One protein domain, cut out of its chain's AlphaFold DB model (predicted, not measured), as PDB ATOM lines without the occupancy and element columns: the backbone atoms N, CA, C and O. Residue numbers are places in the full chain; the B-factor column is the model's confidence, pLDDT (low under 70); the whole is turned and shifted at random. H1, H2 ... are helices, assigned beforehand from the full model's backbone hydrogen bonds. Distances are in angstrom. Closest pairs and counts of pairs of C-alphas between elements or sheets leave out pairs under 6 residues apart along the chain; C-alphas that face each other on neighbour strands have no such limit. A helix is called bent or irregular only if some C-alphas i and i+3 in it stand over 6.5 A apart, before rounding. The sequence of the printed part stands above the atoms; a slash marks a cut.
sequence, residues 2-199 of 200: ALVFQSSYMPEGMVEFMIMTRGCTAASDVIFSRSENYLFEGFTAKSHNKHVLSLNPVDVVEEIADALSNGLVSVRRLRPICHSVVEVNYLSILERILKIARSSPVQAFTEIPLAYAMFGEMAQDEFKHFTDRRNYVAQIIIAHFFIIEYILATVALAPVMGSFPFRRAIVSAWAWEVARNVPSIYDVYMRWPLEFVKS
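Overview. This is residues 2 to 199 of the 200 residues of an uncharacterized protein of Fusarium oxysporum (strain Fo5176) (UniProt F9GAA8). Six helices, H4, H5, H7, H9, H11 and H12, make an up-and-down bundle, each running against the one before it in the chain, with H9 at its core. H2 crosses H7 with H1 folded back beside it, H3 packs on the short H6, and residues 33 to 39 stick out. The printed part has 198 residues with twelve named helices, H1 to H12 in order, and no named strand; its class is all helix. It is compact, with a radius of gyration of the C-alphas of 16.5 A and spans of 52 by 41 by 28 A.

Along the chain. H1 is residues 2 to 7, beginning at C-alpha 2 (-1.573, -21.136, -35.190). H2 is residues 14 to 32, 27.1 A long, and H3 residues 45 to 55. H4, residues 62 to 81, is 31.1 A long; H5, residues 85 to 101, is 24.4 A. H6 is residues 105 to 109, H7 112 to 121 and H8 124 to 130. H9, residues 136 to 156, is 29.9 A long and begins at C-alpha 136 (-16.963, -29.258, -11.964). H10 is residues 158 to 163, H11 167 to 181 at 21.4 A, and H12 184 to 198 at 19.1 A, ending at C-alpha 198 (-12.238, -8.324, -10.063). H4, H10 and H12 are irregular: C-alphas 63 and 66 are 7.8 A apart, 159 and 162 7.6 A, and 185 and 188 7.2 A.

Arrangement. H9 is the hub, touching six helices. Its closest C-alphas to H11 are Ala 143 and Ala 175, 5.2 A, at a shallow tilt of 17 degrees, opposite ways. H12 touches H9 at His 144 and Pro 193, 6.1 A, and forms a hairpin with H11. H4 and H5 form a hairpin, closest at Leu 72 and Leu 98, 6.0 A. H7 touches H5 at Ile 93 and Ala 115, 6.5 A, with residues 90 to 97 of H5 alone. H2 touches H7 about perpendicular, 79 degrees, at Arg 22 and Gly 120, 4.5 A, with residues 18 to 26 of H2 alone. H1 and H2 form a hairpin, closest at Ser 7 and Phe 17, 4.9 A. H3 touches H6 at Leu 53 and Val 106, 6.7 A. H8 only just touches H5, with 3 pairs of C-alphas within 8 A, closest at Val 86 and Glu 126, 7.4 A. H10 is close to but not clearly touching H9, at Thr 154 and Met 161, 6.7 A. Every O i to N i+4 pair is within hydrogen-bond range in H1, H2, H3, H5, H6, H8 and H11; the counts are 11 of 16 in H4, 4 of 6 in H7, 16 of 17 in H9, 7 of 11 in H12 and 0 of 2 in H10, where 2 of 3 O i to N i+3 pairs are within range.

Size, cuts and confidence. The C-alphas of Glu 36 and Ser 184 are the two farthest apart, 52.8 A. The printed part has no cut. The link from H2 to H3, 12 residues, is long. Mean pLDDT of the printed part is 92.4; residues 35 to 38 are under 70.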
ATOM      1  N   ALA A   2      -0.604 -22.224 -34.963       86.38
ATOM      2  CA  ALA A   2      -1.573 -21.136 -35.190       86.38
ATOM      3  C   ALA A   2      -2.934 -21.345 -34.490       86.38
ATOM      4  O   ALA A   2      -3.472 -20.402 -33.924       86.38
ATOM      5  N   LEU A   3      -3.457 -22.577 -34.466       86.88
ATOM      6  CA  LEU A   3      -4.747 -22.884 -33.829       86.88
ATOM      7  C   LEU A   3      -4.719 -22.751 -32.299       86.88
ATOM      8  O   LEU A   3      -5.682 -22.262 -31.725       86.88
ATOM      9  N   VAL A   4      -3.611 -23.125 -31.645       87.81
ATOM     10  CA  VAL A   4      -3.408 -22.897 -30.197       87.81
ATOM     11  C   VAL A   4      -3.372 -21.405 -29.891       87.81
ATOM     12  O   VAL A   4      -3.949 -20.952 -28.907       87.81
ATOM     13  N   PHE A   5      -2.703 -20.628 -30.747       85.94
ATOM     14  CA  PHE A   5      -2.688 -19.182 -30.599       85.94
ATOM     15  C   PHE A   5      -4.092 -18.604 -30.775       85.94
ATOM     16  O   PHE A   5      -4.523 -17.836 -29.941       85.94
ATOM     17  N   GLN A   6      -4.855 -19.004 -31.792       89.06
ATOM     18  CA  GLN A   6      -6.224 -18.504 -31.976       89.06
ATOM     19  C   GLN A   6      -7.147 -18.874 -30.809       89.06
ATOM     20  O   GLN A   6      -7.918 -18.033 -30.347       89.06
ATOM     21  N   SER A   7      -7.048 -20.100 -30.288       90.56
ATOM     22  CA  SER A   7      -7.881 -20.534 -29.165       90.56
ATOM     23  C   SER A   7      -7.551 -19.834 -27.851       90.56
ATOM     24  O   SER A   7      -8.443 -19.668 -27.023       90.56
ATOM     25  N   SER A   8      -6.327 -19.322 -27.679       89.56
ATOM     26  CA  SER A   8      -5.961 -18.514 -26.510       89.56
ATOM     27  C   SER A   8      -6.570 -17.103 -26.505       89.56
ATOM     28  O   SER A   8      -6.411 -16.393 -25.511       89.56
ATOM     29  N   TYR A   9      -7.289 -16.720 -27.570       91.38
ATOM     30  CA  TYR A   9      -8.062 -15.475 -27.691       91.38
ATOM     31  C   TYR A   9      -9.581 -15.709 -27.767       91.38
ATOM     32  O   TYR A   9     -10.326 -14.779 -28.068       91.38
ATOM     33  N   MET A  10     -10.066 -16.924 -27.483       94.06
ATOM     34  CA  MET A  10     -11.500 -17.235 -27.468       94.06
ATOM     35  C   MET A  10     -12.068 -17.167 -26.036       94.06
ATOM     36  O   MET A  10     -11.679 -17.996 -25.207       94.06
ATOM     37  N   PRO A  11     -13.001 -16.245 -25.723       91.62
ATOM     38  CA  PRO A  11     -13.566 -16.099 -24.375       91.62
ATOM     39  C   PRO A  11     -14.302 -17.342 -23.856       91.62
ATOM     40  O   PRO A  11     -14.291 -17.597 -22.660       91.62
ATOM     41  N   GLU A  12     -14.885 -18.152 -24.739       90.50
ATOM     42  CA  GLU A  12     -15.549 -19.419 -24.399       90.50
ATOM     43  C   GLU A  12     -14.666 -20.650 -24.689       90.50
ATOM     44  O   GLU A  12     -15.098 -21.789 -24.516       90.50
ATOM     45  N   GLY A  13     -13.424 -20.426 -25.133       92.88
ATOM     46  CA  GLY A  13     -12.562 -21.430 -25.758       92.88
ATOM     47  C   GLY A  13     -11.613 -22.188 -24.831       92.88
ATOM     48  O   GLY A  13     -10.596 -22.689 -25.306       92.88
ATOM     49  N   MET A  14     -11.876 -22.239 -23.520       95.88
ATOM     50  CA  MET A  14     -10.960 -22.859 -22.550       95.88
ATOM     51  C   MET A  14     -10.663 -24.326 -22.899       95.88
ATOM     52  O   MET A  14      -9.505 -24.744 -22.943       95.88
ATOM     53  N   VAL A  15     -11.708 -25.105 -23.194       95.00
ATOM     54  CA  VAL A  15     -11.583 -26.530 -23.538       95.00
ATOM     55  C   VAL A  15     -10.948 -26.697 -24.917       95.00
ATOM     56  O   VAL A  15     -10.068 -27.534 -25.103       95.00
ATOM     57  N   GLU A  16     -11.329 -25.866 -25.881       95.12
ATOM     58  CA  GLU A  16     -10.771 -25.844 -27.232       95.12
ATOM     59  C   GLU A  16      -9.265 -25.540 -27.200       95.12
ATOM     60  O   GLU A  16      -8.483 -26.176 -27.909       95.12
ATOM     61  N   PHE A  17      -8.828 -24.630 -26.327       95.56
ATOM     62  CA  PHE A  17      -7.418 -24.339 -26.094       95.56
ATOM     63  C   PHE A  17      -6.656 -25.543 -25.526       95.56
ATOM     64  O   PHE A  17      -5.555 -25.851 -25.998       95.56
ATOM     65  N   MET A  18      -7.250 -26.283 -24.587       95.81
ATOM     66  CA  MET A  18      -6.661 -27.522 -24.068       95.81
ATOM     67  C   MET A  18      -6.563 -28.609 -25.146       95.81
ATOM     68  O   MET A  18      -5.517 -29.244 -25.276       95.81
ATOM     69  N   ILE A  19      -7.615 -28.802 -25.951       95.00
ATOM     70  CA  ILE A  19      -7.629 -29.773 -27.060       95.00
ATOM     71  C   ILE A  19      -6.530 -29.441 -28.071       95.00
ATOM     72  O   ILE A  19      -5.779 -30.328 -28.483       95.00
ATOM     73  N   MET A  20      -6.403 -28.168 -28.453       95.19
ATOM     74  CA  MET A  20      -5.361 -27.737 -29.386       95.19
ATOM     75  C   MET A  20      -3.962 -27.936 -28.794       95.19
ATOM     76  O   MET A  20      -3.076 -28.426 -29.492       95.19
ATOM     77  N   THR A  21      -3.769 -27.627 -27.508       92.94
ATOM     78  CA  THR A  21      -2.495 -27.858 -26.807       92.94
ATOM     79  C   THR A  21      -2.127 -29.346 -26.787       92.94
ATOM     80  O   THR A  21      -1.012 -29.695 -27.169       92.94
ATOM     81  N   ARG A  22      -3.077 -30.237 -26.461       94.00
ATOM     82  CA  ARG A  22      -2.894 -31.702 -26.527       94.00
ATOM     83  C   ARG A  22      -2.505 -32.170 -27.931       94.00
ATOM     84  O   ARG A  22      -1.589 -32.974 -28.080       94.00
ATOM     85  N   GLY A  23      -3.171 -31.648 -28.962       92.69
ATOM     86  CA  GLY A  23      -2.847 -31.951 -30.358       92.69
ATOM     87  C   GLY A  23      -1.430 -31.521 -30.748       92.69
ATOM     88  O   GLY A  23      -0.759 -32.221 -31.506       92.69
ATOM     89  N   CYS A  24      -0.944 -30.404 -30.203       89.62
ATOM     90  CA  CYS A  24       0.432 -29.969 -30.411       89.62
ATOM     91  C   CYS A  24       1.448 -30.893 -29.743       89.62
ATOM     92  O   CYS A  24       2.433 -31.220 -30.397       89.62
ATOM     93  N   THR A  25       1.192 -31.372 -28.523       87.81
ATOM     94  CA  THR A  25       2.063 -32.366 -27.875       87.81
ATOM     95  C   THR A  25       2.169 -33.640 -28.715       87.81
ATOM     96  O   THR A  25       3.271 -34.057 -29.056       87.81
ATOM     97  N   ALA A  26       1.035 -34.185 -29.171       88.19
ATOM     98  CA  ALA A  26       1.028 -35.382 -30.015       88.19
ATOM     99  C   ALA A  26       1.798 -35.185 -31.339       88.19
ATOM    100  O   ALA A  26       2.508 -36.081 -31.795       88.19
ATOM    101  N   ALA A  27       1.681 -34.007 -31.961       87.50
ATOM    102  CA  ALA A  27       2.447 -33.680 -33.161       87.50
ATOM    103  C   ALA A  27       3.953 -33.559 -32.866       87.50
ATOM    104  O   ALA A  27       4.767 -34.070 -33.635       87.50
ATOM    105  N   SER A  28       4.320 -32.915 -31.756       84.44
ATOM    106  CA  SER A  28       5.707 -32.790 -31.306       84.44
ATOM    107  C   SER A  28       6.356 -34.155 -31.081       84.44
ATOM    108  O   SER A  28       7.451 -34.371 -31.594       84.44
ATOM    109  N   ASP A  29       5.679 -35.101 -30.429       83.62
ATOM    110  CA  ASP A  29       6.218 -36.447 -30.176       83.62
ATOM    111  C   ASP A  29       6.543 -37.202 -31.477       83.62
ATOM    112  O   ASP A  29       7.586 -37.851 -31.612       83.62
ATOM    113  N   VAL A  30       5.684 -37.068 -32.493       84.31
ATOM    114  CA  VAL A  30       5.916 -37.657 -33.823       84.31
ATOM    115  C   VAL A  30       7.074 -36.972 -34.554       84.31
ATOM    116  O   VAL A  30       7.823 -37.632 -35.271       84.31
ATOM    117  N   ILE A  31       7.233 -35.658 -34.397       81.88
ATOM    118  CA  ILE A  31       8.315 -34.900 -35.036       81.88
ATOM    119  C   ILE A  31       9.661 -35.246 -34.390       81.88
ATOM    120  O   ILE A  31      10.587 -35.639 -35.099       81.88
ATOM    121  N   PHE A  32       9.758 -35.172 -33.060       78.94
ATOM    122  CA  PHE A  32      10.995 -35.440 -32.323       78.94
ATOM    123  C   PHE A  32      11.452 -36.899 -32.444       78.94
ATOM    124  O   PHE A  32      12.650 -37.155 -32.488       78.94
ATOM    125  N   SER A  33      10.530 -37.858 -32.572       77.94
ATOM    126  CA  SER A  33      10.890 -39.264 -32.822       77.94
ATOM    127  C   SER A  33      11.435 -39.532 -34.232       77.94
ATOM    128  O   SER A  33      12.033 -40.582 -34.459       77.94
ATOM    129  N   ARG A  34      11.233 -38.611 -35.186       71.12
ATOM    130  CA  ARG A  34      11.609 -38.776 -36.603       71.12
ATOM    131  C   ARG A  34      12.734 -37.856 -37.071       71.12
ATOM    132  O   ARG A  34      13.307 -38.114 -38.126       71.12
ATOM    133  N   SER A  35      13.024 -36.776 -36.349       63.75
ATOM    134  CA  SER A  35      14.059 -35.811 -36.724       63.75
ATOM    135  C   SER A  35      15.386 -36.099 -36.028       63.75
ATOM    136  O   SER A  35      15.412 -36.311 -34.818       63.75
ATOM    137  N   GLU A  36      16.501 -35.971 -36.747       64.88
ATOM    138  CA  GLU A  36      17.783 -35.683 -36.100       64.88
ATOM    139  C   GLU A  36      17.626 -34.339 -35.368       64.88
ATOM    140  O   GLU A  36      17.298 -33.332 -35.995       64.88
ATOM    141  N   ASN A  37      17.765 -34.345 -34.040       61.88
ATOM    142  CA  ASN A  37      17.280 -33.340 -33.072       61.88
ATOM    143  C   ASN A  37      17.661 -31.850 -33.303       61.88
ATOM    144  O   ASN A  37      17.285 -30.995 -32.504       61.88
ATOM    145  N   TYR A  38      18.380 -31.507 -34.373       65.06
ATOM    146  CA  TYR A  38      18.954 -30.185 -34.630       65.06
ATOM    147  C   TYR A  38      17.944 -29.121 -35.090       65.06
ATOM    148  O   TYR A  38      18.076 -27.960 -34.714       65.06
ATOM    149  N   LEU A  39      16.912 -29.473 -35.871       77.31
ATOM    150  CA  LEU A  39      15.960 -28.471 -36.400       77.31
ATOM    151  C   LEU A  39      15.013 -27.900 -35.331       77.31
ATOM    152  O   LEU A  39      14.480 -26.804 -35.499       77.31
ATOM    153  N   PHE A  40      14.808 -28.633 -34.232       78.25
ATOM    154  CA  PHE A  40      13.831 -28.298 -33.194       78.25
ATOM    155  C   PHE A  40      14.457 -28.093 -31.805       78.25
ATOM    156  O   PHE A  40      13.732 -28.007 -30.816       78.25
ATOM    157  N   GLU A  41      15.785 -27.961 -31.709       76.69
ATOM    158  CA  GLU A  41      16.504 -27.805 -30.432       76.69
ATOM    159  C   GLU A  41      15.989 -26.607 -29.603       76.69
ATOM    160  O   GLU A  41      15.872 -26.675 -28.373       76.69
ATOM    161  N   GLY A  42      15.583 -25.525 -30.277       79.50
ATOM    162  CA  GLY A  42      14.982 -24.336 -29.659       79.50
ATOM    163  C   GLY A  42      13.584 -24.550 -29.057       79.50
ATOM    164  O   GLY A  42      13.155 -23.744 -28.237       79.50
ATOM    165  N   PHE A  43      12.892 -25.639 -29.405       78.56
ATOM    166  CA  PHE A  43      11.521 -25.945 -28.974       78.56
ATOM    167  C   PHE A  43      11.461 -27.009 -27.865       78.56
ATOM    168  O   PHE A  43      10.427 -27.636 -27.648       78.56
ATOM    169  N   THR A  44      12.569 -27.221 -27.154       82.62
ATOM    170  CA  THR A  44      12.640 -28.136 -26.007       82.62
ATOM    171  C   THR A  44      12.299 -27.426 -24.696       82.62
ATOM    172  O   THR A  44      12.482 -26.214 -24.566       82.62
ATOM    173  N   ALA A  45      11.891 -28.184 -23.671       83.50
ATOM    174  CA  ALA A  45      11.683 -27.648 -22.320       83.50
ATOM    175  C   ALA A  45      12.945 -26.954 -21.767       83.50
ATOM    176  O   ALA A  45      12.867 -25.903 -21.138       83.50
ATOM    177  N   LYS A  46      14.136 -27.491 -22.069       85.81
ATOM    178  CA  LYS A  46      15.416 -26.885 -21.679       85.81
ATOM    179  C   LYS A  46      15.615 -25.511 -22.324       85.81
ATOM    180  O   LYS A  46      16.018 -24.570 -21.640       85.81
ATOM    181  N   SER A  47      15.326 -25.394 -23.620       87.06
ATOM    182  CA  SER A  47      15.409 -24.127 -24.351       87.06
ATOM    183  C   SER A  47      14.366 -23.121 -23.864       87.06
ATOM    184  O   SER A  47      14.709 -21.958 -23.664       87.06
ATOM    185  N   HIS A  48      13.139 -23.570 -23.571       87.06
ATOM    186  CA  HIS A  48      12.104 -22.746 -22.942       87.06
ATOM    187  C   HIS A  48      12.566 -22.186 -21.592       87.06
ATOM    188  O   HIS A  48      12.555 -20.972 -21.401       87.06
ATOM    189  N   ASN A  49      13.054 -23.041 -20.688       90.00
ATOM    190  CA  ASN A  49      13.500 -22.621 -19.358       90.00
ATOM    191  C   ASN A  49      14.660 -21.627 -19.445       90.00
ATOM    192  O   ASN A  49      14.638 -20.592 -18.783       90.00
ATOM    193  N   LYS A  50      15.648 -21.901 -20.308       89.94
ATOM    194  CA  LYS A  50      16.761 -20.975 -20.552       89.94
ATOM    195  C   LYS A  50      16.260 -19.623 -21.062       89.94
ATOM    196  O   LYS A  50      16.774 -18.593 -20.636       89.94
ATOM    197  N   HIS A  51      15.271 -19.624 -21.956       89.69
ATOM    198  CA  HIS A  51      14.706 -18.396 -22.498       89.69
ATOM    199  C   HIS A  51      13.959 -17.587 -21.431       89.69
ATOM    200  O   HIS A  51      14.281 -16.416 -21.254       89.69
ATOM    201  N   VAL A  52      13.050 -18.207 -20.668       89.31
ATOM    202  CA  VAL A  52      12.320 -17.551 -19.565       89.31
ATOM    203  C   VAL A  52      13.288 -16.905 -18.572       89.31
ATOM    204  O   VAL A  52      13.180 -15.714 -18.300       89.31
ATOM    205  N   LEU A  53      14.291 -17.658 -18.107       89.81
ATOM    206  CA  LEU A  53      15.295 -17.159 -17.161       89.81
ATOM    207  C   LEU A  53      16.144 -16.014 -17.739       89.81
ATOM    208  O   LEU A  53      16.651 -15.184 -16.991       89.81
ATOM    209  N   SER A  54      16.310 -15.964 -19.065       90.62
ATOM    210  CA  SER A  54      17.028 -14.874 -19.737       90.62
ATOM    211  C   SER A  54      16.183 -13.619 -19.968       90.62
ATOM    212  O   SER A  54      16.756 -12.548 -20.147       90.62
ATOM    213  N   LEU A  55      14.848 -13.737 -19.985       88.44
ATOM    214  CA  LEU A  55      13.945 -12.612 -20.239       88.44
ATOM    215  C   LEU A  55      13.861 -11.687 -19.031       88.44
ATOM    216  O   LEU A  55      14.039 -10.481 -19.177       88.44
ATOM    217  N   ASN A  56      13.601 -12.244 -17.850       84.56
ATOM    218  CA  ASN A  56      13.550 -11.470 -16.622       84.56
ATOM    219  C   ASN A  56      14.288 -12.203 -15.491       84.56
ATOM    220  O   ASN A  56      13.739 -13.147 -14.930       84.56
ATOM    221  N   PRO A  57      15.511 -11.780 -15.131       74.94
ATOM    222  CA  PRO A  57      16.247 -12.377 -14.021       74.94
ATOM    223  C   PRO A  57      15.798 -11.844 -12.648       74.94
ATOM    224  O   PRO A  57      16.335 -12.280 -11.633       74.94
ATOM    225  N   VAL A  58      14.876 -10.872 -12.602       79.62
ATOM    226  CA  VAL A  58      14.441 -10.213 -11.367       79.62
ATOM    227  C   VAL A  58      13.111 -10.789 -10.898       79.62
ATOM    228  O   VAL A  58      12.077 -10.635 -11.548       79.62
ATOM    229  N   ASP A  59      13.133 -11.399  -9.718       80.25
ATOM    230  CA  ASP A  59      11.933 -11.835  -9.016       80.25
ATOM    231  C   ASP A  59      11.311 -10.659  -8.247       80.25
ATOM    232  O   ASP A  59      11.765 -10.291  -7.162       80.25
ATOM    233  N   VAL A  60      10.246 -10.071  -8.797       81.19
ATOM    234  CA  VAL A  60       9.418  -9.080  -8.086       81.19
ATOM    235  C   VAL A  60       8.268  -9.816  -7.404       81.19
ATOM    236  O   VAL A  60       7.222 -10.064  -7.997       81.19
ATOM    237  N   VAL A  61       8.495 -10.240  -6.160       82.00
ATOM    238  CA  VAL A  61       7.537 -11.073  -5.410       82.00
ATOM    239  C   VAL A  61       6.507 -10.236  -4.656       82.00
ATOM    240  O   VAL A  61       5.358 -10.649  -4.541       82.00
ATOM    241  N   GLU A  62       6.907  -9.074  -4.136       86.75
ATOM    242  CA  GLU A  62       6.114  -8.271  -3.193       86.75
ATOM    243  C   GLU A  62       4.735  -7.897  -3.752       86.75
ATOM    244  O   GLU A  62       3.734  -8.039  -3.054       86.75
ATOM    245  N   GLU A  63       4.663  -7.531  -5.034       86.06
ATOM    246  CA  GLU A  63       3.418  -7.126  -5.703       86.06
ATOM    247  C   GLU A  63       2.404  -8.271  -5.858       86.06
ATOM    248  O   GLU A  63       1.198  -8.032  -5.916       86.06
ATOM    249  N   ILE A  64       2.872  -9.523  -5.904       92.25
ATOM    250  CA  ILE A  64       2.024 -10.707  -6.110       92.25
ATOM    251  C   ILE A  64       1.970 -11.633  -4.888       92.25
ATOM    252  O   ILE A  64       1.290 -12.661  -4.924       92.25
ATOM    253  N   ALA A  65       2.651 -11.292  -3.791       92.62
ATOM    254  CA  ALA A  65       2.835 -12.163  -2.631       92.62
ATOM    255  C   ALA A  65       1.507 -12.607  -1.995       92.62
ATOM    256  O   ALA A  65       1.330 -13.791  -1.674       92.62
ATOM    257  N   ASP A  66       0.557 -11.679  -1.862       94.00
ATOM    258  CA  ASP A  66      -0.777 -11.961  -1.326       94.00
ATOM    259  C   ASP A  66      -1.578 -12.856  -2.273       94.00
ATOM    260  O   ASP A  66      -2.188 -13.838  -1.840       94.00
ATOM    261  N   ALA A  67      -1.520 -12.580  -3.581       94.75
ATOM    262  CA  ALA A  67      -2.189 -13.390  -4.593       94.75
ATOM    263  C   ALA A  67      -1.668 -14.836  -4.589       94.75
ATOM    264  O   ALA A  67      -2.470 -15.773  -4.600       94.75
ATOM    265  N   LEU A  68      -0.348 -15.029  -4.485       95.38
ATOM    266  CA  LEU A  68       0.287 -16.349  -4.399       95.38
ATOM    267  C   LEU A  68      -0.069 -17.084  -3.101       95.38
ATOM    268  O   LEU A  68      -0.375 -18.280  -3.123       95.38
ATOM    269  N   SER A  69      -0.055 -16.383  -1.965       96.00
ATOM    270  CA  SER A  69      -0.373 -16.968  -0.658       96.00
ATOM    271  C   SER A  69      -1.835 -17.410  -0.583       96.00
ATOM    272  O   SER A  69      -2.123 -18.547  -0.197       96.00
ATOM    273  N   ASN A  70      -2.755 -16.556  -1.037       96.94
ATOM    274  CA  ASN A  70      -4.178 -16.877  -1.117       96.94
ATOM    275  C   ASN A  70      -4.453 -17.980  -2.149       96.94
ATOM    276  O   ASN A  70      -5.247 -18.884  -1.880       96.94
ATOM    277  N   GLY A  71      -3.735 -17.975  -3.275       97.50
ATOM    278  CA  GLY A  71      -3.810 -19.025  -4.289       97.50
ATOM    279  C   GLY A  71      -3.405 -20.387  -3.739       97.50
ATOM    280  O   GLY A  71      -4.112 -21.370  -3.951       97.50
ATOM    281  N   LEU A  72      -2.332 -20.452  -2.944       98.19
ATOM    282  CA  LEU A  72      -1.883 -21.694  -2.308       98.19
ATOM    283  C   LEU A  72      -2.918 -22.240  -1.319       98.19
ATOM    284  O   LEU A  72      -3.155 -23.450  -1.269       98.19
ATOM    285  N   VAL A  73      -3.552 -21.358  -0.544       98.19
ATOM    286  CA  VAL A  73      -4.660 -21.740   0.341       98.19
ATOM    287  C   VAL A  73      -5.848 -22.253  -0.477       98.19
ATOM    288  O   VAL A  73      -6.407 -23.292  -0.127       98.19
ATOM    289  N   SER A  74      -6.205 -21.574  -1.570       98.19
ATOM    290  CA  SER A  74      -7.318 -21.968  -2.442       98.19
ATOM    291  C   SER A  74      -7.087 -23.337  -3.085       98.19
ATOM    292  O   SER A  74      -7.916 -24.232  -2.944       98.19
ATOM    293  N   VAL A  75      -5.910 -23.553  -3.682       98.25
ATOM    294  CA  VAL A  75      -5.507 -24.836  -4.280       98.25
ATOM    295  C   VAL A  75      -5.587 -25.966  -3.253       98.25
ATOM    296  O   VAL A  75      -6.184 -27.005  -3.514       98.25
ATOM    297  N   ARG A  76      -5.080 -25.767  -2.031       98.12
ATOM    298  CA  ARG A  76      -5.153 -26.799  -0.980       98.12
ATOM    299  C   ARG A  76      -6.579 -27.155  -0.572       98.12
ATOM    300  O   ARG A  76      -6.833 -28.307  -0.225       98.12
ATOM    301  N   ARG A  77      -7.511 -26.199  -0.627       97.94
ATOM    302  CA  ARG A  77      -8.931 -26.439  -0.326       97.94
ATOM    303  C   ARG A  77      -9.622 -27.320  -1.362       97.94
ATOM    304  O   ARG A  77     -10.624 -27.929  -1.010       97.94
ATOM    305  N   LEU A  78      -9.100 -27.427  -2.585       98.12
ATOM    306  CA  LEU A  78      -9.652 -28.310  -3.624       98.12
ATOM    307  C   LEU A  78      -9.358 -29.790  -3.354       98.12
ATOM    308  O   LEU A  78     -10.070 -30.661  -3.838       98.12
ATOM    309  N   ARG A  79      -8.331 -30.102  -2.558       96.69
ATOM    310  CA  ARG A  79      -7.868 -31.484  -2.373       96.69
ATOM    311  C   ARG A  79      -8.949 -32.462  -1.879       96.69
ATOM    312  O   ARG A  79      -8.994 -33.567  -2.410       96.69
ATOM    313  N   PRO A  80      -9.817 -32.109  -0.910       97.44
ATOM    314  CA  PRO A  80     -10.853 -33.019  -0.417       97.44
ATOM    315  C   PRO A  80     -11.987 -33.300  -1.410       97.44
ATOM    316  O   PRO A  80     -12.730 -34.248  -1.192       97.44
ATOM    317  N   ILE A  81     -12.147 -32.477  -2.454       97.62
ATOM    318  CA  ILE A  81     -13.212 -32.637  -3.457       97.62
ATOM    319  C   ILE A  81     -12.718 -33.291  -4.750       97.62
ATOM    320  O   ILE A  81     -13.509 -33.487  -5.662       97.62
ATOM    321  N   CYS A  82     -11.426 -33.612  -4.858       97.56
ATOM    322  CA  CYS A  82     -10.902 -34.370  -5.988       97.56
ATOM    323  C   CYS A  82     -11.450 -35.803  -5.977       97.56
ATOM    324  O   CYS A  82     -11.405 -36.489  -4.956       97.56
ATOM    325  N   HIS A  83     -11.907 -36.268  -7.136       93.94
ATOM    326  CA  HIS A  83     -12.486 -37.595  -7.338       93.94
ATOM    327  C   HIS A  83     -11.653 -38.472  -8.281       93.94
ATOM    328  O   HIS A  83     -11.895 -39.676  -8.354       93.94
ATOM    329  N   SER A  84     -10.666 -37.905  -8.986       95.44
ATOM    330  CA  SER A  84      -9.791 -38.652  -9.899       95.44
ATOM    331  C   SER A  84      -8.299 -38.474  -9.598       95.44
ATOM    332  O   SER A  84      -7.858 -37.472  -9.031       95.44
ATOM    333  N   VAL A  85      -7.494 -39.458 -10.014       95.69
ATOM    334  CA  VAL A  85      -6.023 -39.412  -9.904       95.69
ATOM    335  C   VAL A  85      -5.454 -38.229 -10.691       95.69
ATOM    336  O   VAL A  85      -4.551 -37.547 -10.214       95.69
ATOM    337  N   VAL A  86      -6.029 -37.942 -11.862       96.50
ATOM    338  CA  VAL A  86      -5.641 -36.810 -12.707       96.50
ATOM    339  C   VAL A  86      -5.815 -35.483 -11.969       96.50
ATOM    340  O   VAL A  86      -4.886 -34.681 -11.949       96.50
ATOM    341  N   GLU A  87      -6.957 -35.264 -11.312       97.75
ATOM    342  CA  GLU A  87      -7.205 -34.049 -10.524       97.75
ATOM    343  C   GLU A  87      -6.191 -33.894  -9.389       97.75
ATOM    344  O   GLU A  87      -5.628 -32.814  -9.209       97.75
ATOM    345  N   VAL A  88      -5.901 -34.975  -8.657       97.88
ATOM    346  CA  VAL A  88      -4.922 -34.963  -7.557       97.88
ATOM    347  C   VAL A  88      -3.511 -34.651  -8.064       97.88
ATOM    348  O   VAL A  88      -2.791 -33.855  -7.449       97.88
ATOM    349  N   ASN A  89      -3.111 -35.247  -9.189       97.25
ATOM    350  CA  ASN A  89      -1.809 -35.002  -9.807       97.25
ATOM    351  C   ASN A  89      -1.699 -33.556 -10.300       97.25
ATOM    352  O   ASN A  89      -0.723 -32.872  -9.990       97.25
ATOM    353  N   TYR A  90      -2.733 -33.059 -10.985       97.81
ATOM    354  CA  TYR A  90      -2.776 -31.688 -11.488       97.81
ATOM    355  C   TYR A  90      -2.693 -30.681 -10.337       97.81
ATOM    356  O   TYR A  90      -1.882 -29.755 -10.363       97.81
ATOM    357  N   LEU A  91      -3.458 -30.907  -9.268       97.75
ATOM    358  CA  LEU A  91      -3.439 -30.065  -8.078       97.75
ATOM    359  C   LEU A  91      -2.068 -30.062  -7.384       97.75
ATOM    360  O   LEU A  91      -1.625 -29.024  -6.896       97.75
ATOM    361  N   SER A  92      -1.373 -31.202  -7.374       98.00
ATOM    362  CA  SER A  92      -0.024 -31.321  -6.805       98.00
ATOM    363  C   SER A  92       1.006 -30.497  -7.585       98.00
ATOM    364  O   SER A  92       1.886 -29.885  -6.975       98.00
ATOM    365  N   ILE A  93       0.870 -30.426  -8.916       98.12
ATOM    366  CA  ILE A  93       1.687 -29.553  -9.770       98.12
ATOM    367  C   ILE A  93       1.418 -28.082  -9.429       98.12
ATOM    368  O   ILE A  93       2.365 -27.336  -9.178       98.12
ATOM    369  N   LEU A  94       0.149 -27.670  -9.324       98.50
ATOM    370  CA  LEU A  94      -0.201 -26.293  -8.948       98.50
ATOM    371  C   LEU A  94       0.324 -25.920  -7.554       98.50
ATOM    372  O   LEU A  94       0.870 -24.832  -7.365       98.50
ATOM    373  N   GLU A  95       0.216 -26.828  -6.579       98.31
ATOM    374  CA  GLU A  95       0.752 -26.603  -5.234       98.31
ATOM    375  C   GLU A  95       2.282 -26.442  -5.259       98.31
ATOM    376  O   GLU A  95       2.822 -25.575  -4.566       98.31
ATOM    377  N   ARG A  96       2.992 -27.251  -6.057       98.25
ATOM    378  CA  ARG A  96       4.446 -27.136  -6.249       98.25
ATOM    379  C   ARG A  96       4.822 -25.789  -6.867       98.25
ATOM    380  O   ARG A  96       5.686 -25.111  -6.314       98.25
ATOM    381  N   ILE A  97       4.155 -25.390  -7.949       98.50
ATOM    382  CA  ILE A  97       4.386 -24.111  -8.635       98.50
ATOM    383  C   ILE A  97       4.222 -22.945  -7.653       98.50
ATOM    384  O   ILE A  97       5.130 -22.131  -7.501       98.50
ATOM    385  N   LEU A  98       3.112 -22.906  -6.912       98.19
ATOM    386  CA  LEU A  98       2.839 -21.839  -5.949       98.19
ATOM    387  C   LEU A  98       3.836 -21.810  -4.784       98.19
ATOM    388  O   LEU A  98       4.171 -20.735  -4.294       98.19
ATOM    389  N   LYS A  99       4.344 -22.965  -4.338       97.56
ATOM    390  CA  LYS A  99       5.402 -23.015  -3.317       97.56
ATOM    391  C   LYS A  99       6.701 -22.387  -3.813       97.56
ATOM    392  O   LYS A  99       7.288 -21.605  -3.073       97.56
ATOM    393  N   ILE A 100       7.121 -22.710  -5.037       96.94
ATOM    394  CA  ILE A 100       8.330 -22.141  -5.654       96.94
ATOM    395  C   ILE A 100       8.142 -20.636  -5.877       96.94
ATOM    396  O   ILE A 100       9.035 -19.849  -5.565       96.94
ATOM    397  N   ALA A 101       6.955 -20.227  -6.330       96.62
ATOM    398  CA  ALA A 101       6.642 -18.839  -6.660       96.62
ATOM    399  C   ALA A 101       6.791 -17.876  -5.478       96.62
ATOM    400  O   ALA A 101       7.064 -16.700  -5.680       96.62
ATOM    401  N   ARG A 102       6.651 -18.359  -4.238       93.81
ATOM    402  CA  ARG A 102       6.848 -17.528  -3.038       93.81
ATOM    403  C   ARG A 102       8.287 -17.048  -2.857       93.81
ATOM    404  O   ARG A 102       8.496 -16.077  -2.142       93.81
ATOM    405  N   SER A 103       9.257 -17.744  -3.445       92.19
ATOM    406  CA  SER A 103      10.667 -17.346  -3.435       92.19
ATOM    407  C   SER A 103      11.161 -16.886  -4.799       92.19
ATOM    408  O   SER A 103      12.023 -16.021  -4.857       92.19
ATOM    409  N   SER A 104      10.644 -17.474  -5.881       94.50
ATOM    410  CA  SER A 104      11.043 -17.132  -7.245       94.50
ATOM    411  C   SER A 104       9.896 -17.388  -8.232       94.50
ATOM    412  O   SER A 104       9.713 -18.521  -8.698       94.50
ATOM    413  N   PRO A 105       9.069 -16.369  -8.532       94.50
ATOM    414  CA  PRO A 105       8.054 -16.420  -9.578       94.50
ATOM    415  C   PRO A 105       8.608 -16.784 -10.957       94.50
ATOM    416  O   PRO A 105       7.967 -17.547 -11.680       94.50
ATOM    417  N   VAL A 106       9.803 -16.297 -11.314       94.69
ATOM    418  CA  VAL A 106      10.440 -16.618 -12.600       94.69
ATOM    419  C   VAL A 106      10.768 -18.111 -12.661       94.69
ATOM    420  O   VAL A 106      10.397 -18.784 -13.626       94.69
ATOM    421  N   GLN A 107      11.384 -18.667 -11.610       94.31
ATOM    422  CA  GLN A 107      11.655 -20.104 -11.536       94.31
ATOM    423  C   GLN A 107      10.357 -20.919 -11.535       94.31
ATOM    424  O   GLN A 107      10.279 -21.946 -12.208       94.31
ATOM    425  N   ALA A 108       9.323 -20.469 -10.825       96.38
ATOM    426  CA  ALA A 108       8.023 -21.133 -10.818       96.38
ATOM    427  C   ALA A 108       7.369 -21.155 -12.206       96.38
ATOM    428  O   ALA A 108       6.734 -22.144 -12.566       96.38
ATOM    429  N   PHE A 109       7.555 -20.111 -13.016       96.12
ATOM    430  CA  PHE A 109       7.035 -20.084 -14.380       96.12
ATOM    431  C   PHE A 109       7.666 -21.166 -15.268       96.12
ATOM    432  O   PHE A 109       6.981 -21.737 -16.112       96.12
ATOM    433  N   THR A 110       8.927 -21.546 -15.024       94.88
ATOM    434  CA  THR A 110       9.578 -22.663 -15.747       94.88
ATOM    435  C   THR A 110       8.951 -24.037 -15.469       94.88
ATOM    436  O   THR A 110       9.233 -25.003 -16.176       94.88
ATOM    437  N   GLU A 111       8.074 -24.134 -14.466       96.00
ATOM    438  CA  GLU A 111       7.346 -25.352 -14.101       96.00
ATOM    439  C   GLU A 111       5.936 -25.401 -14.725       96.00
ATOM    440  O   GLU A 111       5.320 -26.464 -14.765       96.00
ATOM    441  N   ILE A 112       5.432 -24.287 -15.278       95.94
ATOM    442  CA  ILE A 112       4.146 -24.226 -15.999       95.94
ATOM    443  C   ILE A 112       4.058 -25.241 -17.153       95.94
ATOM    444  O   ILE A 112       3.001 -25.866 -17.296       95.94
ATOM    445  N   PRO A 113       5.123 -25.497 -17.945       93.69
ATOM    446  CA  PRO A 113       5.098 -26.541 -18.964       93.69
ATOM    447  C   PRO A 113       4.710 -27.930 -18.442       93.69
ATOM    448  O   PRO A 113       4.115 -28.686 -19.199       93.69
ATOM    449  N   LEU A 114       4.966 -28.264 -17.168       93.25
ATOM    450  CA  LEU A 114       4.540 -29.545 -16.582       93.25
ATOM    451  C   LEU A 114       3.010 -29.663 -16.522       93.25
ATOM    452  O   LEU A 114       2.448 -30.718 -16.804       93.25
ATOM    453  N   ALA A 115       2.323 -28.567 -16.190       95.12
ATOM    454  CA  ALA A 115       0.865 -28.529 -16.156       95.12
ATOM    455  C   ALA A 115       0.255 -28.616 -17.568       95.12
ATOM    456  O   ALA A 115      -0.788 -29.244 -17.751       95.12
ATOM    457  N   TYR A 116       0.922 -28.039 -18.575       94.44
ATOM    458  CA  TYR A 116       0.529 -28.194 -19.980       94.44
ATOM    459  C   TYR A 116       0.819 -29.601 -20.526       94.44
ATOM    460  O   TYR A 116      -0.002 -30.141 -21.268       94.44
ATOM    461  N   ALA A 117       1.946 -30.213 -20.146       92.38
ATOM    462  CA  ALA A 117       2.341 -31.553 -20.583       92.38
ATOM    463  C   ALA A 117       1.311 -32.619 -20.183       92.38
ATOM    464  O   ALA A 117       0.964 -33.469 -21.004       92.38
ATOM    465  N   MET A 118       0.715 -32.489 -18.991       94.12
ATOM    466  CA  MET A 118      -0.373 -33.362 -18.531       94.12
ATOM    467  C   MET A 118      -1.519 -33.477 -19.549       94.12
ATOM    468  O   MET A 118      -2.103 -34.548 -19.692       94.12
ATOM    469  N   PHE A 119      -1.844 -32.417 -20.302       93.12
ATOM    470  CA  PHE A 119      -2.893 -32.494 -21.327       93.12
ATOM    471  C   PHE A 119      -2.545 -33.468 -22.453       93.12
ATOM    472  O   PHE A 119      -3.451 -34.078 -23.015       93.12
ATOM    473  N   GLY A 120      -1.264 -33.600 -22.797       91.12
ATOM    474  CA  GLY A 120      -0.770 -34.554 -23.789       91.12
ATOM    475  C   GLY A 120      -0.645 -35.975 -23.246       91.12
ATOM    476  O   GLY A 120      -0.980 -36.920 -23.951       91.12
ATOM    477  N   GLU A 121      -0.217 -36.112 -21.991       91.44
ATOM    478  CA  GLU A 121       0.119 -37.398 -21.366       91.44
ATOM    479  C   GLU A 121      -1.102 -38.218 -20.916       91.44
ATOM    480  O   GLU A 121      -1.028 -39.445 -20.875       91.44
ATOM    481  N   MET A 122      -2.230 -37.568 -20.600       94.38
ATOM    482  CA  MET A 122      -3.463 -38.263 -20.193       94.38
ATOM    483  C   MET A 122      -3.949 -39.246 -21.264       94.38
ATOM    484  O   MET A 122      -3.969 -38.921 -22.461       94.38
ATOM    485  N   ALA A 123      -4.482 -40.393 -20.840       94.56
ATOM    486  CA  ALA A 123      -5.228 -41.269 -21.735       94.56
ATOM    487  C   ALA A 123      -6.458 -40.543 -22.321       94.56
ATOM    488  O   ALA A 123      -6.898 -39.494 -21.844       94.56
ATOM    489  N   GLN A 124      -7.002 -41.055 -23.426       94.44
ATOM    490  CA  GLN A 124      -8.078 -40.369 -24.153       94.44
ATOM    491  C   GLN A 124      -9.359 -40.210 -23.318       94.44
ATOM    492  O   GLN A 124     -10.029 -39.180 -23.391       94.44
ATOM    493  N   ASP A 125      -9.711 -41.234 -22.553       96.31
ATOM    494  CA  ASP A 125     -10.840 -41.254 -21.629       96.31
ATOM    495  C   ASP A 125     -10.607 -40.342 -20.421       96.31
ATOM    496  O   ASP A 125     -11.494 -39.557 -20.080       96.31
ATOM    497  N   GLU A 126      -9.405 -40.363 -19.844       96.69
ATOM    498  CA  GLU A 126      -8.992 -39.448 -18.776       96.69
ATOM    499  C   GLU A 126      -9.095 -37.985 -19.214       96.69
ATOM    500  O   GLU A 126      -9.712 -37.172 -18.530       96.69
ATOM    501  N   PHE A 127      -8.559 -37.653 -20.390       96.81
ATOM    502  CA  PHE A 127      -8.616 -36.299 -20.931       96.81
ATOM    503  C   PHE A 127     -10.052 -35.864 -21.223       96.81
ATOM    504  O   PHE A 127     -10.439 -34.737 -20.908       96.81
ATOM    505  N   LYS A 128     -10.872 -36.761 -21.787       96.62
ATOM    506  CA  LYS A 128     -12.296 -36.496 -22.020       96.62
ATOM    507  C   LYS A 128     -13.032 -36.226 -20.708       96.62
ATOM    508  O   LYS A 128     -13.856 -35.321 -20.660       96.62
ATOM    509  N   HIS A 129     -12.738 -36.985 -19.655       96.75
ATOM    510  CA  HIS A 129     -13.345 -36.787 -18.343       96.75
ATOM    511  C   HIS A 129     -12.862 -35.499 -17.660       96.75
ATOM    512  O   HIS A 129     -13.663 -34.775 -17.074       96.75
ATOM    513  N   PHE A 130     -11.570 -35.182 -17.767       97.06
ATOM    514  CA  PHE A 130     -10.968 -33.981 -17.187       97.06
ATOM    515  C   PHE A 130     -11.441 -32.690 -17.876       97.06
ATOM    516  O   PHE A 130     -11.569 -31.651 -17.236       97.06
ATOM    517  N   THR A 131     -11.747 -32.749 -19.174       96.31
ATOM    518  CA  THR A 131     -12.267 -31.606 -19.947       96.31
ATOM    519  C   THR A 131     -13.794 -31.520 -19.991       96.31
ATOM    520  O   THR A 131     -14.331 -30.553 -20.537       96.31
ATOM    521  N   ASP A 132     -14.513 -32.483 -19.406       96.69
ATOM    522  CA  ASP A 132     -15.973 -32.447 -19.345       96.69
ATOM    523  C   ASP A 132     -16.436 -31.228 -18.530       96.69
ATOM    524  O   ASP A 132     -16.038 -31.039 -17.376       96.69
ATOM    525  N   ARG A 133     -17.321 -30.407 -19.108       95.50
ATOM    526  CA  ARG A 133     -17.919 -29.241 -18.433       95.50
ATOM    527  C   ARG A 133     -18.749 -29.634 -17.202       95.50
ATOM    528  O   ARG A 133     -19.016 -28.788 -16.355       95.50
ATOM    529  N   ARG A 134     -19.154 -30.905 -17.092       96.44
ATOM    530  CA  ARG A 134     -19.850 -31.469 -15.925       96.44
ATOM    531  C   ARG A 134     -18.902 -32.012 -14.859       96.44
ATOM    532  O   ARG A 134     -19.349 -32.250 -13.739       96.44
ATOM    533  N   ASN A 135     -17.610 -32.173 -15.157       97.62
ATOM    534  CA  ASN A 135     -16.606 -32.395 -14.122       97.62
ATOM    535  C   ASN A 135     -16.233 -31.049 -13.486       97.62
ATOM    536  O   ASN A 135     -15.204 -30.445 -13.786       97.62
ATOM    537  N   TYR A 136     -17.103 -30.569 -12.600       98.06
ATOM    538  CA  TYR A 136     -16.963 -29.258 -11.964       98.06
ATOM    539  C   TYR A 136     -15.628 -29.088 -11.235       98.06
ATOM    540  O   TYR A 136     -15.035 -28.015 -11.292       98.06
ATOM    541  N   VAL A 137     -15.120 -30.146 -10.602       98.19
ATOM    542  CA  VAL A 137     -13.848 -30.109  -9.871       98.19
ATOM    543  C   VAL A 137     -12.685 -29.869 -10.830       98.19
ATOM    544  O   VAL A 137     -11.879 -28.970 -10.592       98.19
ATOM    545  N   ALA A 138     -12.629 -30.602 -11.945       98.00
ATOM    546  CA  ALA A 138     -11.613 -30.383 -12.967       98.00
ATOM    547  C   ALA A 138     -11.711 -28.977 -13.581       98.00
ATOM    548  O   ALA A 138     -10.696 -28.289 -13.674       98.00
ATOM    549  N   GLN A 139     -12.920 -28.496 -13.903       98.12
ATOM    550  CA  GLN A 139     -13.121 -27.133 -14.421       98.12
ATOM    551  C   GLN A 139     -12.588 -26.063 -13.451       98.12
ATOM    552  O   GLN A 139     -11.907 -25.126 -13.868       98.12
ATOM    553  N   ILE A 140     -12.831 -26.224 -12.146       98.62
ATOM    554  CA  ILE A 140     -12.317 -25.318 -11.107       98.62
ATOM    555  C   ILE A 140     -10.787 -25.375 -11.029       98.62
ATOM    556  O   ILE A 140     -10.144 -24.328 -10.935       98.62
ATOM    557  N   ILE A 141     -10.186 -26.568 -11.086       98.56
ATOM    558  CA  ILE A 141      -8.722 -26.738 -11.096       98.56
ATOM    559  C   ILE A 141      -8.105 -26.043 -12.317       98.56
ATOM    560  O   ILE A 141      -7.112 -25.328 -12.177       98.56
ATOM    561  N   ILE A 142      -8.711 -26.195 -13.496       98.19
ATOM    562  CA  ILE A 142      -8.252 -25.562 -14.741       98.19
ATOM    563  C   ILE A 142      -8.367 -24.031 -14.648       98.19
ATOM    564  O   ILE A 142      -7.439 -23.320 -15.040       98.19
ATOM    565  N   ALA A 143      -9.448 -23.502 -14.065       98.31
ATOM    566  CA  ALA A 143      -9.573 -22.065 -13.820       98.31
ATOM    567  C   ALA A 143      -8.464 -21.544 -12.888       98.31
ATOM    568  O   ALA A 143      -7.857 -20.514 -13.174       98.31
ATOM    569  N   HIS A 144      -8.142 -22.273 -11.811       98.56
ATOM    570  CA  HIS A 144      -7.014 -21.916 -10.940       98.56
ATOM    571  C   HIS A 144      -5.698 -21.913 -11.708       98.56
ATOM    572  O   HIS A 144      -4.923 -20.972 -11.570       98.56
ATOM    573  N   PHE A 145      -5.454 -22.936 -12.525       98.50
ATOM    574  CA  PHE A 145      -4.249 -23.022 -13.338       98.50
ATOM    575  C   PHE A 145      -4.048 -21.791 -14.215       98.50
ATOM    576  O   PHE A 145      -2.981 -21.191 -14.153       98.50
ATOM    577  N   PHE A 146      -5.061 -21.376 -14.978       98.19
ATOM    578  CA  PHE A 146      -4.915 -20.223 -15.866       98.19
ATOM    579  C   PHE A 146      -4.706 -18.907 -15.117       98.19
ATOM    580  O   PHE A 146      -3.961 -18.048 -15.586       98.19
ATOM    581  N   ILE A 147      -5.303 -18.754 -13.934       98.12
ATOM    582  CA  ILE A 147      -5.065 -17.584 -13.081       98.12
ATOM    583  C   ILE A 147      -3.628 -17.593 -12.543       98.12
ATOM    584  O   ILE A 147      -2.941 -16.578 -12.624       98.12
ATOM    585  N   ILE A 148      -3.146 -18.737 -12.041       98.31
ATOM    586  CA  ILE A 148      -1.763 -18.902 -11.558       98.31
ATOM    587  C   ILE A 148      -0.768 -18.633 -12.690       98.31
ATOM    588  O   ILE A 148       0.184 -17.878 -12.505       98.31
ATOM    589  N   GLU A 149      -0.996 -19.225 -13.863       97.44
ATOM    590  CA  GLU A 149      -0.164 -19.046 -15.052       97.44
ATOM    591  C   GLU A 149      -0.072 -17.576 -15.448       97.44
ATOM    592  O   GLU A 149       1.032 -17.068 -15.647       97.44
ATOM    593  N   TYR A 150      -1.206 -16.874 -15.482       96.69
ATOM    594  CA  TYR A 150      -1.230 -15.455 -15.800       96.69
ATOM    595  C   TYR A 150      -0.481 -14.614 -14.758       96.69
ATOM    596  O   TYR A 150       0.353 -13.797 -15.146       96.69
ATOM    597  N   ILE A 151      -0.719 -14.830 -13.456       95.88
ATOM    598  CA  ILE A 151      -0.014 -14.114 -12.375       95.88
ATOM    599  C   ILE A 151       1.498 -14.271 -12.535       95.88
ATOM    600  O   ILE A 151       2.224 -13.280 -12.543       95.88
ATOM    601  N   LEU A 152       1.984 -15.500 -12.714       96.06
ATOM    602  CA  LEU A 152       3.415 -15.747 -12.869       96.06
ATOM    603  C   LEU A 152       3.970 -15.156 -14.167       96.06
ATOM    604  O   LEU A 152       5.070 -14.607 -14.155       96.06
ATOM    605  N   ALA A 153       3.206 -15.204 -15.263       94.69
ATOM    606  CA  ALA A 153       3.596 -14.591 -16.528       94.69
ATOM    607  C   ALA A 153       3.812 -13.077 -16.392       94.69
ATOM    608  O   ALA A 153       4.744 -12.553 -17.000       94.69
ATOM    609  N   THR A 154       3.016 -12.378 -15.566       93.25
ATOM    610  CA  THR A 154       3.187 -10.926 -15.357       93.25
ATOM    611  C   THR A 154       4.575 -10.552 -14.841       93.25
ATOM    612  O   THR A 154       5.067  -9.480 -15.180       93.25
ATOM    613  N   VAL A 155       5.231 -11.454 -14.104       93.75
ATOM    614  CA  VAL A 155       6.606 -11.281 -13.621       93.75
ATOM    615  C   VAL A 155       7.596 -11.901 -14.603       93.75
ATOM    616  O   VAL A 155       8.467 -11.212 -15.131       93.75
ATOM    617  N   ALA A 156       7.454 -13.192 -14.903       93.94
ATOM    618  CA  ALA A 156       8.435 -13.950 -15.679       93.94
ATOM    619  C   ALA A 156       8.602 -13.448 -17.119       93.94
ATOM    620  O   ALA A 156       9.691 -13.516 -17.686       93.94
ATOM    621  N   LEU A 157       7.527 -12.926 -17.710       93.00
ATOM    622  CA  LEU A 157       7.501 -12.435 -19.083       93.00
ATOM    623  C   LEU A 157       7.328 -10.915 -19.156       93.00
ATOM    624  O   LEU A 157       7.054 -10.408 -20.243       93.00
ATOM    625  N   ALA A 158       7.498 -10.179 -18.048       91.75
ATOM    626  CA  ALA A 158       7.250  -8.732 -17.963       91.75
ATOM    627  C   ALA A 158       7.762  -7.920 -19.179       91.75
ATOM    628  O   ALA A 158       6.980  -7.135 -19.722       91.75
ATOM    629  N   PRO A 159       8.988  -8.147 -19.705       91.69
ATOM    630  CA  PRO A 159       9.503  -7.392 -20.856       91.69
ATOM    631  C   PRO A 159       8.723  -7.592 -22.161       91.69
ATOM    632  O   PRO A 159       8.793  -6.753 -23.056       91.69
ATOM    633  N   VAL A 160       7.998  -8.705 -22.293       90.75
ATOM    634  CA  VAL A 160       7.251  -9.082 -23.503       90.75
ATOM    635  C   VAL A 160       5.742  -9.183 -23.271       90.75
ATOM    636  O   VAL A 160       5.006  -9.454 -24.219       90.75
ATOM    637  N   MET A 161       5.251  -8.922 -22.052       87.50
ATOM    638  CA  MET A 161       3.825  -9.026 -21.711       87.50
ATOM    639  C   MET A 161       2.930  -8.135 -22.580       87.50
ATOM    640  O   MET A 161       1.799  -8.519 -22.880       87.50
ATOM    641  N   GLY A 162       3.439  -6.990 -23.048       87.56
ATOM    642  CA  GLY A 162       2.716  -6.095 -23.961       87.56
ATOM    643  C   GLY A 162       2.307  -6.748 -25.289       87.56
ATOM    644  O   GLY A 162       1.342  -6.313 -25.912       87.56
ATOM    645  N   SER A 163       2.974  -7.834 -25.691       88.00
ATOM    646  CA  SER A 163       2.630  -8.618 -26.886       88.00
ATOM    647  C   SER A 163       1.391  -9.505 -26.698       88.00
ATOM    648  O   SER A 163       0.880 -10.057 -27.671       88.00
ATOM    649  N   PHE A 164       0.877  -9.633 -25.468       86.62
ATOM    650  CA  PHE A 164      -0.265 -10.483 -25.113       86.62
ATOM    651  C   PHE A 164      -1.421  -9.675 -24.483       86.62
ATOM    652  O   PHE A 164      -1.891 -10.011 -23.392       86.62
ATOM    653  N   PRO A 165      -1.930  -8.621 -25.155       84.44
ATOM    654  CA  PRO A 165      -2.783  -7.599 -24.533       84.44
ATOM    655  C   PRO A 165      -4.119  -8.132 -23.998       84.44
ATOM    656  O   PRO A 165      -4.662  -7.595 -23.038       84.44
ATOM    657  N   PHE A 166      -4.649  -9.207 -24.585       90.56
ATOM    658  CA  PHE A 166      -5.955  -9.758 -24.212       90.56
ATOM    659  C   PHE A 166      -5.871 -10.914 -23.212       90.56
ATOM    660  O   PHE A 166      -6.908 -11.402 -22.767       90.56
ATOM    661  N   ARG A 167      -4.667 -11.353 -22.810       91.81
ATOM    662  CA  ARG A 167      -4.513 -12.579 -22.010       91.81
ATOM    663  C   ARG A 167      -5.296 -12.524 -20.699       91.81
ATOM    664  O   ARG A 167      -5.982 -13.487 -20.366       91.81
ATOM    665  N   ARG A 168      -5.264 -11.381 -20.005       93.69
ATOM    666  CA  ARG A 168      -6.029 -11.175 -18.767       93.69
ATOM    667  C   ARG A 168      -7.532 -11.289 -18.993       93.69
ATOM    668  O   ARG A 168      -8.209 -11.959 -18.221       93.69
ATOM    669  N   ALA A 169      -8.043 -10.652 -20.047       95.25
ATOM    670  CA  ALA A 169      -9.464 -10.665 -20.380       95.25
ATOM    671  C   ALA A 169      -9.951 -12.086 -20.697       95.25
ATOM    672  O   ALA A 169     -11.012 -12.487 -20.229       95.25
ATOM    673  N   ILE A 170      -9.145 -12.870 -21.416       96.38
ATOM    674  CA  ILE A 170      -9.484 -14.254 -21.767       96.38
ATOM    675  C   ILE A 170      -9.485 -15.164 -20.539       96.38
ATOM    676  O   ILE A 170     -10.477 -15.842 -20.291       96.38
ATOM    677  N   VAL A 171      -8.426 -15.136 -19.724       96.19
ATOM    678  CA  VAL A 171      -8.372 -15.924 -18.477       96.19
ATOM    679  C   VAL A 171      -9.510 -15.534 -17.525       96.19
ATOM    680  O   VAL A 171     -10.099 -16.393 -16.870       96.19
ATOM    681  N   SER A 172      -9.874 -14.250 -17.496       97.06
ATOM    682  CA  SER A 172     -11.024 -13.760 -16.733       97.06
ATOM    683  C   SER A 172     -12.350 -14.309 -17.253       97.06
ATOM    684  O   SER A 172     -13.178 -14.752 -16.458       97.06
ATOM    685  N   ALA A 173     -12.550 -14.314 -18.573       97.38
ATOM    686  CA  ALA A 173     -13.737 -14.888 -19.198       97.38
ATOM    687  C   ALA A 173     -13.857 -16.388 -18.895       97.38
ATOM    688  O   ALA A 173     -14.929 -16.844 -18.501       97.38
ATOM    689  N   TRP A 174     -12.750 -17.132 -18.969       98.06
ATOM    690  CA  TRP A 174     -12.714 -18.553 -18.613       98.06
ATOM    691  C   TRP A 174     -13.087 -18.796 -17.148       98.06
ATOM    692  O   TRP A 174     -13.928 -19.647 -16.863       98.06
ATOM    693  N   ALA A 175     -12.531 -18.022 -16.211       97.94
ATOM    694  CA  ALA A 175     -12.872 -18.146 -14.795       97.94
ATOM    695  C   ALA A 175     -14.354 -17.828 -14.518       97.94
ATOM    696  O   ALA A 175     -15.006 -18.544 -13.753       97.94
ATOM    697  N   TRP A 176     -14.911 -16.798 -15.162       97.62
ATOM    698  CA  TRP A 176     -16.338 -16.475 -15.059       97.62
ATOM    699  C   TRP A 176     -17.234 -17.551 -15.664       97.62
ATOM    700  O   TRP A 176     -18.274 -17.869 -15.091       97.62
ATOM    701  N   GLU A 177     -16.846 -18.121 -16.800       97.25
ATOM    702  CA  GLU A 177     -17.582 -19.212 -17.434       97.25
ATOM    703  C   GLU A 177     -17.653 -20.437 -16.522       97.25
ATOM    704  O   GLU A 177     -18.733 -20.988 -16.310       97.25
ATOM    705  N   VAL A 178     -16.534 -20.817 -15.899       98.00
ATOM    706  CA  VAL A 178     -16.522 -21.896 -14.904       98.00
ATOM    707  C   VAL A 178     -17.440 -21.554 -13.732       98.00
ATOM    708  O   VAL A 178     -18.298 -22.359 -13.383       98.00
ATOM    709  N   ALA A 179     -17.331 -20.349 -13.167       97.56
ATOM    710  CA  ALA A 179     -18.163 -19.932 -12.041       97.56
ATOM    711  C   ALA A 179     -19.670 -19.945 -12.352       97.56
ATOM    712  O   ALA A 179     -20.463 -20.288 -11.483       97.56
ATOM    713  N   ARG A 180     -20.077 -19.606 -13.582       96.75
ATOM    714  CA  ARG A 180     -21.487 -19.667 -14.008       96.75
ATOM    715  C   ARG A 180     -22.005 -21.095 -14.180       96.75
ATOM    716  O   ARG A 180     -23.202 -21.321 -14.028       96.75
ATOM    717  N   ASN A 181     -21.124 -22.029 -14.528       96.75
ATOM    718  CA  ASN A 181     -21.493 -23.403 -14.858       96.75
ATOM    719  C   ASN A 181     -21.490 -24.352 -13.651       96.75
ATOM    720  O   ASN A 181     -22.164 -25.385 -13.693       96.75
ATOM    721  N   VAL A 182     -20.739 -24.042 -12.589       97.19
ATOM    722  CA  VAL A 182     -20.684 -24.892 -11.391       97.19
ATOM    723  C   VAL A 182     -21.908 -24.679 -10.484       97.19
ATOM    724  O   VAL A 182     -22.396 -23.559 -10.352       97.19
ATOM    725  N   PRO A 183     -22.419 -25.732  -9.818       97.69
ATOM    726  CA  PRO A 183     -23.449 -25.580  -8.791       97.69
ATOM    727  C   PRO A 183     -22.961 -24.738  -7.604       97.69
ATOM    728  O   PRO A 183     -21.786 -24.803  -7.246       97.69
ATOM    729  N   SER A 184     -23.879 -24.059  -6.910       96.44
ATOM    730  CA  SER A 184     -23.562 -23.123  -5.813       96.44
ATOM    731  C   SER A 184     -22.760 -23.721  -4.650       96.44
ATOM    732  O   SER A 184     -22.035 -23.012  -3.955       96.44
ATOM    733  N   ILE A 185     -22.822 -25.043  -4.445       96.94
ATOM    734  CA  ILE A 185     -21.974 -25.740  -3.462       96.94
ATOM    735  C   ILE A 185     -20.472 -25.551  -3.744       96.94
ATOM    736  O   ILE A 185     -19.659 -25.625  -2.823       96.94
ATOM    737  N   TYR A 186     -20.102 -25.270  -4.996       97.81
ATOM    738  CA  TYR A 186     -18.721 -25.056  -5.405       97.81
ATOM    739  C   TYR A 186     -18.274 -23.584  -5.382       97.81
ATOM    740  O   TYR A 186     -17.084 -23.321  -5.575       97.81
ATOM    741  N   ASP A 187     -19.159 -22.624  -5.085       96.31
ATOM    742  CA  ASP A 187     -18.853 -21.181  -5.110       96.31
ATOM    743  C   ASP A 187     -17.650 -20.818  -4.230       96.31
ATOM    744  O   ASP A 187     -16.833 -19.958  -4.566       96.31
ATOM    745  N   VAL A 188     -17.505 -21.512  -3.096       97.19
ATOM    746  CA  VAL A 188     -16.391 -21.311  -2.162       97.19
ATOM    747  C   VAL A 188     -15.029 -21.571  -2.809       97.19
ATOM    748  O   VAL A 188     -14.054 -20.904  -2.459       97.19
ATOM    749  N   TYR A 189     -14.960 -22.498  -3.763       98.38
ATOM    750  CA  TYR A 189     -13.730 -22.868  -4.451       98.38
ATOM    751  C   TYR A 189     -13.392 -21.899  -5.584       98.38
ATOM    752  O   TYR A 189     -12.221 -21.689  -5.864       98.38
ATOM    753  N   MET A 190     -14.386 -21.238  -6.181       97.94
ATOM    754  CA  MET A 190     -14.168 -20.214  -7.211       97.94
ATOM    755  C   MET A 190     -13.870 -18.819  -6.651       97.94
ATOM    756  O   MET A 190     -13.565 -17.905  -7.414       97.94
ATOM    757  N   ARG A 191     -13.898 -18.636  -5.325       96.94
ATOM    758  CA  ARG A 191     -13.700 -17.326  -4.691       96.94
ATOM    759  C   ARG A 191     -12.375 -16.663  -5.078       96.94
ATOM    760  O   ARG A 191     -12.402 -15.537  -5.561       96.94
ATOM    761  N   TRP A 192     -11.247 -17.353  -4.905       97.81
ATOM    762  CA  TRP A 192      -9.926 -16.781  -5.198       97.81
ATOM    763  C   TRP A 192      -9.735 -16.442  -6.689       97.81
ATOM    764  O   TRP A 192      -9.355 -15.303  -6.974       97.81
ATOM    765  N   PRO A 193     -10.060 -17.337  -7.652       97.44
ATOM    766  CA  PRO A 193     -10.041 -16.977  -9.070       97.44
ATOM    767  C   PRO A 193     -10.857 -15.717  -9.383       97.44
ATOM    768  O   PRO A 193     -10.399 -14.848 -10.115       97.44
ATOM    769  N   LEU A 194     -12.056 -15.581  -8.806       97.25
ATOM    770  CA  LEU A 194     -12.940 -14.447  -9.081       97.25
ATOM    771  C   LEU A 194     -12.508 -13.149  -8.389       97.25
ATOM    772  O   LEU A 194     -12.743 -12.072  -8.931       97.25
ATOM    773  N   GLU A 195     -11.897 -13.223  -7.207       95.19
ATOM    774  CA  GLU A 195     -11.291 -12.062  -6.540       95.19
ATOM    775  C   GLU A 195     -10.163 -11.475  -7.392       95.19
ATOM    776  O   GLU A 195     -10.143 -10.266  -7.616       95.19
ATOM    777  N   PHE A 196      -9.301 -12.330  -7.954       92.12
ATOM    778  CA  PHE A 196      -8.252 -11.910  -8.884       92.12
ATOM    779  C   PHE A 196      -8.815 -11.231 -10.140       92.12
ATOM    780  O   PHE A 196      -8.323 -10.199 -10.595       92.12
ATOM    781  N   VAL A 197      -9.874 -11.800 -10.719       91.75
ATOM    782  CA  VAL A 197     -10.496 -11.228 -11.919       91.75
ATOM    783  C   VAL A 197     -11.079  -9.839 -11.645       91.75
ATOM    784  O   VAL A 197     -10.990  -8.964 -12.501       91.75
ATOM    785  N   LYS A 198     -11.640  -9.611 -10.453       90.12
ATOM    786  CA  LYS A 198     -12.238  -8.324 -10.063       90.12
ATOM    787  C   LYS A 198     -11.216  -7.245  -9.695       90.12
ATOM    788  O   LYS A 198     -11.588  -6.077  -9.659       90.12
ATOM    789  N   SER A 199      -9.974  -7.608  -9.373       82.38
ATOM    790  CA  SER A 199      -8.986  -6.693  -8.782       82.38
ATOM    791  C   SER A 199      -8.249  -5.792  -9.778       82.38
ATOM    792  O   SER A 199      -7.246  -5.184  -9.421       82.38
TER     793      SER A 199